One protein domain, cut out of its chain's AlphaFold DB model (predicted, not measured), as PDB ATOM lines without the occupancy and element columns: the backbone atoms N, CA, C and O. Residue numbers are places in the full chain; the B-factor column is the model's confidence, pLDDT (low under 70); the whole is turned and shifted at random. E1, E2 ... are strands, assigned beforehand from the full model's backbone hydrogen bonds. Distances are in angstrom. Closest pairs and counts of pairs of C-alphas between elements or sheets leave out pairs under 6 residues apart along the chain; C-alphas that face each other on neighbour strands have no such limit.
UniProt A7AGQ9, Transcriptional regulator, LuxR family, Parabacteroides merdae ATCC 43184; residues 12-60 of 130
ATOM      1  N   ILE A  12     -12.613  -3.149  37.471       92.62
ATOM      2  CA  ILE A  12     -11.784  -1.952  37.503       92.62
ATOM      3  C   ILE A  12     -11.359  -1.755  38.951       92.62
ATOM      4  O   ILE A  12     -12.190  -1.515  39.820       92.62
ATOM      5  N   SER A  13     -10.057  -1.844  39.216       91.88
ATOM      6  CA  SER A  13      -9.493  -1.516  40.525       91.88
ATOM      7  C   SER A  13      -8.768  -0.176  40.465       91.88
ATOM      8  O   SER A  13      -7.866   0.020  39.649       91.88
ATOM      9  N   ARG A  14      -9.158   0.760  41.333       92.25
ATOM     10  CA  ARG A  14      -8.592   2.107  41.428       92.25
ATOM     11  C   ARG A  14      -7.998   2.325  42.809       92.25
ATOM     12  O   ARG A  14      -8.693   2.183  43.806       92.25
ATOM     13  N   HIS A  15      -6.741   2.755  42.854       92.12
ATOM     14  CA  HIS A  15      -6.066   3.124  44.096       92.12
ATOM     15  C   HIS A  15      -5.752   4.618  44.107       92.12
ATOM     16  O   HIS A  15      -5.265   5.167  43.116       92.12
ATOM     17  N   GLN A  16      -6.027   5.279  45.227       93.00
ATOM     18  CA  GLN A  16      -5.737   6.693  45.424       93.00
ATOM     19  C   GLN A  16      -5.124   6.936  46.801       93.00
ATOM     20  O   GLN A  16      -5.678   6.519  47.812       93.00
ATOM     21  N   VAL A  17      -4.034   7.703  46.853       92.88
ATOM     22  CA  VAL A  17      -3.541   8.280  48.112       92.88
ATOM     23  C   VAL A  17      -4.509   9.377  48.553       92.88
ATOM     24  O   VAL A  17      -4.618  10.407  47.886       92.88
ATOM     25  N   ILE A  18      -5.216   9.148  49.655       94.06
ATOM     26  CA  ILE A  18      -6.189  10.094  50.217       94.06
ATOM     27  C   ILE A  18      -5.601  10.925  51.359       94.06
ATOM     28  O   ILE A  18      -6.042  12.046  51.582       94.06
ATOM     29  N   GLN A  19      -4.560  10.424  52.031       95.62
ATOM     30  CA  GLN A  19      -3.831  11.176  53.050       95.62
ATOM     31  C   GLN A  19      -2.329  10.921  52.931       95.62
ATOM     32  O   GLN A  19      -1.901   9.813  52.595       95.62
ATOM     33  N   LYS A  20      -1.531  11.949  53.221       95.94
ATOM     34  CA  LYS A  20      -0.072  11.879  53.329       95.94
ATOM     35  C   LYS A  20       0.358  12.172  54.763       95.94
ATOM     36  O   LYS A  20      -0.366  12.851  55.489       95.94
ATOM     37  N   ASP A  21       1.513  11.658  55.157       95.75
ATOM     38  CA  ASP A  21       2.132  11.998  56.433       95.75
ATOM     39  C   ASP A  21       2.802  13.386  56.381       95.75
ATOM     40  O   ASP A  21       2.840  14.052  55.340       95.75
ATOM     41  N   LYS A  22       3.367  13.815  57.516       95.12
ATOM     42  CA  LYS A  22       4.101  15.086  57.652       95.12
ATOM     43  C   LYS A  22       5.325  15.219  56.733       95.12
ATOM     44  O   LYS A  22       5.783  16.332  56.506       95.12
ATOM     45  N   ASN A  23       5.840  14.111  56.202       94.75
ATOM     46  CA  ASN A  23       6.992  14.067  55.302       94.75
ATOM     47  C   ASN A  23       6.567  13.939  53.824       94.75
ATOM     48  O   ASN A  23       7.413  13.794  52.945       94.75
ATOM     49  N   GLY A  24       5.262  13.968  53.530       89.00
ATOM     50  CA  GLY A  24       4.721  13.848  52.177       89.00
ATOM     51  C   GLY A  24       4.625  12.415  51.642       89.00
ATOM     52  O   GLY A  24       4.237  12.235  50.481       89.00
ATOM     53  N   LYS A  25       4.918  11.393  52.458       92.06
ATOM     54  CA  LYS A  25       4.742   9.982  52.091       92.06
ATOM     55  C   LYS A  25       3.262   9.612  52.148       92.06
ATOM     56  O   LYS A  25       2.506  10.155  52.949       92.06
ATOM     57  N   ALA A  26       2.828   8.687  51.291       92.81
ATOM     58  CA  ALA A  26       1.470   8.154  51.356       92.81
ATOM     59  C   ALA A  26       1.206   7.535  52.740       92.81
ATOM     60  O   ALA A  26       1.956   6.666  53.179       92.81
ATOM     61  N   TRP A  27       0.147   7.998  53.402       95.38
ATOM     62  CA  TRP A  27      -0.280   7.533  54.724       95.38
ATOM     63  C   TRP A  27      -1.529   6.663  54.624       95.38
ATOM     64  O   TRP A  27      -1.577   5.572  55.177       95.38
ATOM     65  N   MET A  28      -2.520   7.125  53.862       95.12
ATOM     66  CA  MET A  28      -3.764   6.399  53.657       95.12
ATOM     67  C   MET A  28      -4.046   6.276  52.165       95.12
ATOM     68  O   MET A  28      -4.019   7.267  51.426       95.12
ATOM     69  N   ILE A  29      -4.311   5.046  51.732       94.94
ATOM     70  CA  ILE A  29      -4.605   4.696  50.345       94.94
ATOM     71  C   ILE A  29      -5.997   4.072  50.313       94.94
ATOM     72  O   ILE A  29      -6.255   3.093  51.004       94.94
ATOM     73  N   MET A  30      -6.885   4.642  49.507       95.75
ATOM     74  CA  MET A  30      -8.206   4.092  49.236       95.75
ATOM     75  C   MET A  30      -8.145   3.234  47.978       95.75
ATOM     76  O   MET A  30      -7.745   3.722  46.919       95.75
ATOM     77  N   GLY A  31      -8.552   1.973  48.107       95.06
ATOM     78  CA  GLY A  31      -8.829   1.081  46.988       95.06
ATOM     79  C   GLY A  31     -10.334   1.012  46.745       95.06
ATOM     80  O   GLY A  31     -11.087   0.726  47.670       95.06
ATOM     81  N   VAL A  32     -10.765   1.273  45.515       94.81
ATOM     82  CA  VAL A  32     -12.142   1.048  45.055       94.81
ATOM     83  C   VAL A  32     -12.092  -0.013  43.966       94.81
ATOM     84  O   VAL A  32     -11.204   0.019  43.110       94.81
ATOM     85  N   MET A  33     -13.011  -0.969  44.017       94.44
ATOM     86  CA  MET A  33     -13.149  -2.003  43.004       94.44
ATOM     87  C   MET A  33     -14.588  -2.020  42.507       94.44
ATOM     88  O   MET A  33     -15.505  -2.195  43.302       94.44
ATOM     89  N   ASP A  34     -14.747  -1.874  41.196       94.81
ATOM     90  CA  ASP A  34     -16.037  -1.865  40.512       94.81
ATOM     91  C   ASP A  34     -16.058  -2.947  39.424       94.81
ATOM     92  O   ASP A  34     -15.013  -3.321  38.881       94.81
ATOM     93  N   LEU A  35     -17.245  -3.443  39.066       93.44
ATOM     94  CA  LEU A  35     -17.398  -4.289  37.880       93.44
ATOM     95  C   LEU A  35     -17.097  -3.468  36.623       93.44
ATOM     96  O   LEU A  35     -17.600  -2.357  36.454       93.44
ATOM     97  N   SER A  36     -16.270  -4.014  35.731       93.56
ATOM     98  CA  SER A  36     -15.998  -3.369  34.449       93.56
ATOM     99  C   SER A  36     -17.242  -3.454  33.556       93.56
ATOM    100  O   SER A  36     -17.808  -4.540  33.431       93.56
ATOM    101  N   PRO A  37     -17.669  -2.375  32.879       92.62
ATOM    102  CA  PRO A  37     -18.686  -2.490  31.834       92.62
ATOM    103  C   PRO A  37     -18.162  -3.276  30.619       92.62
ATOM    104  O   PRO A  37     -18.944  -3.873  29.888       92.62
ATOM    105  N   ASP A  38     -16.839  -3.305  30.425       90.81
ATOM    106  CA  ASP A  38     -16.168  -4.106  29.404       90.81
ATOM    107  C   ASP A  38     -15.730  -5.459  29.984       90.81
ATOM    108  O   ASP A  38     -14.829  -5.536  30.830       90.81
ATOM    109  N   GLN A  39     -16.384  -6.522  29.523       91.69
ATOM    110  CA  GLN A  39     -16.127  -7.913  29.899       91.69
ATOM    111  C   GLN A  39     -15.392  -8.693  28.796       91.69
ATOM    112  O   GLN A  39     -15.326  -9.920  28.851       91.69
ATOM    113  N   THR A  40     -14.832  -8.014  27.785       89.38
ATOM    114  CA  THR A  40     -14.027  -8.689  26.760       89.38
ATOM    115  C   THR A  40     -12.822  -9.389  27.403       89.38
ATOM    116  O   THR A  40     -12.156  -8.808  28.266       89.38
ATOM    117  N   PRO A  41     -12.518 -10.651  27.038       83.38
ATOM    118  CA  PRO A  41     -11.344 -11.334  27.563       83.38
ATOM    119  C   PRO A  41     -10.069 -10.569  27.200       83.38
ATOM    120  O   PRO A  41      -9.805 -10.302  26.029       83.38
ATOM    121  N   MET A  42      -9.267 -10.225  28.206       70.38
ATOM    122  CA  MET A  42      -8.009  -9.509  28.015       70.38
ATOM    123  C   MET A  42      -6.834 -10.413  28.375       70.38
ATOM    124  O   MET A  42      -6.800 -10.988  29.459       70.38
ATOM    125  N   GLU A  43      -5.818 -10.478  27.512       69.06
ATOM    126  CA  GLU A  43      -4.574 -11.199  27.829       69.06
ATOM    127  C   GLU A  43      -3.755 -10.513  28.935       69.06
ATOM    128  O   GLU A  43      -2.883 -11.130  29.549       69.06
ATOM    129  N   ARG A  44      -3.979  -9.209  29.160       70.31
ATOM    130  CA  ARG A  44      -3.197  -8.386  30.090       70.31
ATOM    131  C   ARG A  44      -4.087  -7.427  30.869       70.31
ATOM    132  O   ARG A  44      -5.041  -6.867  30.338       70.31
ATOM    133  N   ILE A  45      -3.696  -7.164  32.113       78.25
ATOM    134  CA  ILE A  45      -4.328  -6.144  32.952       78.25
ATOM    135  C   ILE A  45      -3.957  -4.761  32.409       78.25
ATOM    136  O   ILE A  45      -2.784  -4.377  32.417       78.25
ATOM    137  N   LYS A  46      -4.958  -3.987  31.979       78.81
ATOM    138  CA  LYS A  46      -4.769  -2.579  31.618       78.81
ATOM    139  C   LYS A  46      -4.498  -1.762  32.879       78.81
ATOM    140  O   LYS A  46      -5.261  -1.809  33.839       78.81
ATOM    141  N   ARG A  47      -3.406  -1.000  32.874       80.75
ATOM    142  CA  ARG A  47      -2.992  -0.149  33.994       80.75
ATOM    143  C   ARG A  47      -2.875   1.290  33.518       80.75
ATOM    144  O   ARG A  47      -2.410   1.566  32.410       80.75
ATOM    145  N   THR A  48      -3.295   2.229  34.348       85.38
ATOM    146  CA  THR A  48      -3.293   3.646  33.991       85.38
ATOM    147  C   THR A  48      -3.092   4.487  35.239       85.38
ATOM    148  O   THR A  48      -3.672   4.195  36.283       85.38
ATOM    149  N   ILE A  49      -2.268   5.522  35.127       86.69
ATOM    150  CA  ILE A  49      -2.056   6.524  36.165       86.69
ATOM    151  C   ILE A  49      -2.717   7.807  35.677       86.69
ATOM    152  O   ILE A  49      -2.446   8.275  34.579       86.69
ATOM    153  N   ILE A  50      -3.603   8.371  36.490       87.19
ATOM    154  CA  ILE A  50      -4.306   9.605  36.147       87.19
ATOM    155  C   ILE A  50      -3.846  10.688  37.109       87.19
ATOM    156  O   ILE A  50      -4.024  10.565  38.327       87.19
ATOM    157  N   ASN A  51      -3.286  11.766  36.572       86.38
ATOM    158  CA  ASN A  51      -3.063  12.973  37.343       86.38
ATOM    159  C   ASN A  51      -4.411  13.670  37.551       86.38
ATOM    160  O   ASN A  51      -4.946  14.309  36.653       86.38
ATOM    161  N   ARG A  52      -4.975  13.567  38.757       81.00
ATOM    162  CA  ARG A  52      -6.283  14.165  39.069       81.00
ATOM    163  C   ARG A  52      -6.321  15.694  38.987       81.00
ATOM    164  O   ARG A  52      -7.413  16.236  38.891       81.00
ATOM    165  N   LYS A  53      -5.175  16.380  39.072       85.00
ATOM    166  CA  LYS A  53      -5.128  17.848  38.984       85.00
ATOM    167  C   LYS A  53      -5.174  18.333  37.537       85.00
ATOM    168  O   LYS A  53      -5.846  19.315  37.266       85.00
ATOM    169  N   THR A  54      -4.451  17.662  36.641       88.81
ATOM    170  CA  THR A  54      -4.331  18.068  35.230       88.81
ATOM    171  C   THR A  54      -5.277  17.301  34.307       88.81
ATOM    172  O   THR A  54      -5.524  17.736  33.191       88.81
ATOM    173  N   GLY A  55      -5.812  16.162  34.755       86.06
ATOM    174  CA  GLY A  55      -6.578  15.234  33.922       86.06
ATOM    175  C   GLY A  55      -5.705  14.363  33.017       86.06
ATOM    176  O   GLY A  55      -6.233  13.504  32.314       86.06
ATOM    177  N   GLU A  56      -4.381  14.541  33.043       89.25
ATOM    178  CA  GLU A  56      -3.469  13.779  32.199       89.25
ATOM    179  C   GLU A  56      -3.488  12.299  32.559       89.25
ATOM    180  O   GLU A  56      -3.402  11.895  33.725       89.25
ATOM    181  N   ILE A  57      -3.568  11.489  31.512       85.62
ATOM    182  CA  ILE A  57      -3.569  10.042  31.596       85.62
ATOM    183  C   ILE A  57      -2.186   9.561  31.181       85.62
ATOM    184  O   ILE A  57      -1.846   9.524  30.002       85.62
ATOM    185  N   LEU A  58      -1.390   9.157  32.163       79.19
ATOM    186  CA  LEU A  58      -0.157   8.429  31.932       79.19
ATOM    187  C   LEU A  58      -0.536   6.955  31.783       79.19
ATOM    188  O   LEU A  58      -0.935   6.294  32.750       79.19
ATOM    189  N   ALA A  59      -0.454   6.423  30.564       64.19
ATOM    190  CA  ALA A  59      -0.518   4.981  30.379       64.19
ATOM    191  C   ALA A  59       0.567   4.358  31.272       64.19
ATOM    192  O   ALA A  59       1.728   4.761  31.208       64.19
ATOM    193  N   SER A  60       0.177   3.435  32.162       58.12
ATOM    194  CA  SER A  60       1.153   2.691  32.964       58.12
ATOM    195  C   SER A  60       2.170   2.117  32.006       58.12
ATOM    196  O   SER A  60       1.730   1.577  30.991       58.12
TER     197      SER A  60
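What this domain is: This is residues 12 to 60 of the 130 residues of the protein "Transcriptional regulator, LuxR family" of Parabacteroides merdae ATCC 43184 (UniProt A7AGQ9). A long two-stranded hairpin, E1 and E2, makes most of the length, and a much smaller hairpin, E3 and E4, sits off to one side of it, with E3 near E1. The long link between the hairpins swings out beyond one end of the long one, and its residues 39 to 44 stick out. The printed part has 49 residues with no named helix and four named strands, E1, E2, E3 and E4 along the chain, in two antiparallel sheets ordered E1 - E2 and E3 - E4: the class is all strand. The whole is loose, with a radius of gyration of the C-alphas of 13.7 A and spans of 43 by 21 by 17 A.

Where its parts are: Find C-alpha 12 at (-11.784, -1.952, 37.503); from there E1, residues 12 to 20, runs 24.1 A to C-alpha 20 at (-0.072, 11.879, 53.329). E2, residues 26 to 35, returns over 26.3 A. Further on come E3, residues 48 to 50, and E4, residues 57 to 59, which ends at C-alpha 59 at (-0.518, 4.981, 30.379).

How they stand to each other: Look first at the hairpin of E1 and E2, antiparallel at 160 degrees, where N 14 and O 32 are 2.8 A apart and N 30 and O 16 are 2.8 A apart, within hydrogen-bond range. In the hairpin of E3 and E4, antiparallel at 158 degrees, N 49 and O 58 are within hydrogen-bond range at 2.8 A. E1 and E3 are near each other, with 5 pairs of C-alphas within 10 A. E2 is apart from E3 and E4, and E1 is apart from E4.

The domain as a whole: The two C-alphas farthest apart are those of Lys 22 and Thr 40, at 43.0 A. The printed part has no cut; the link from E2 to E3, residues 36 to 47, is long, and residues 39 to 44 in it stand free. The mean pLDDT of the printed part is 87.9, and residues 43, 59 and 60 are under 70.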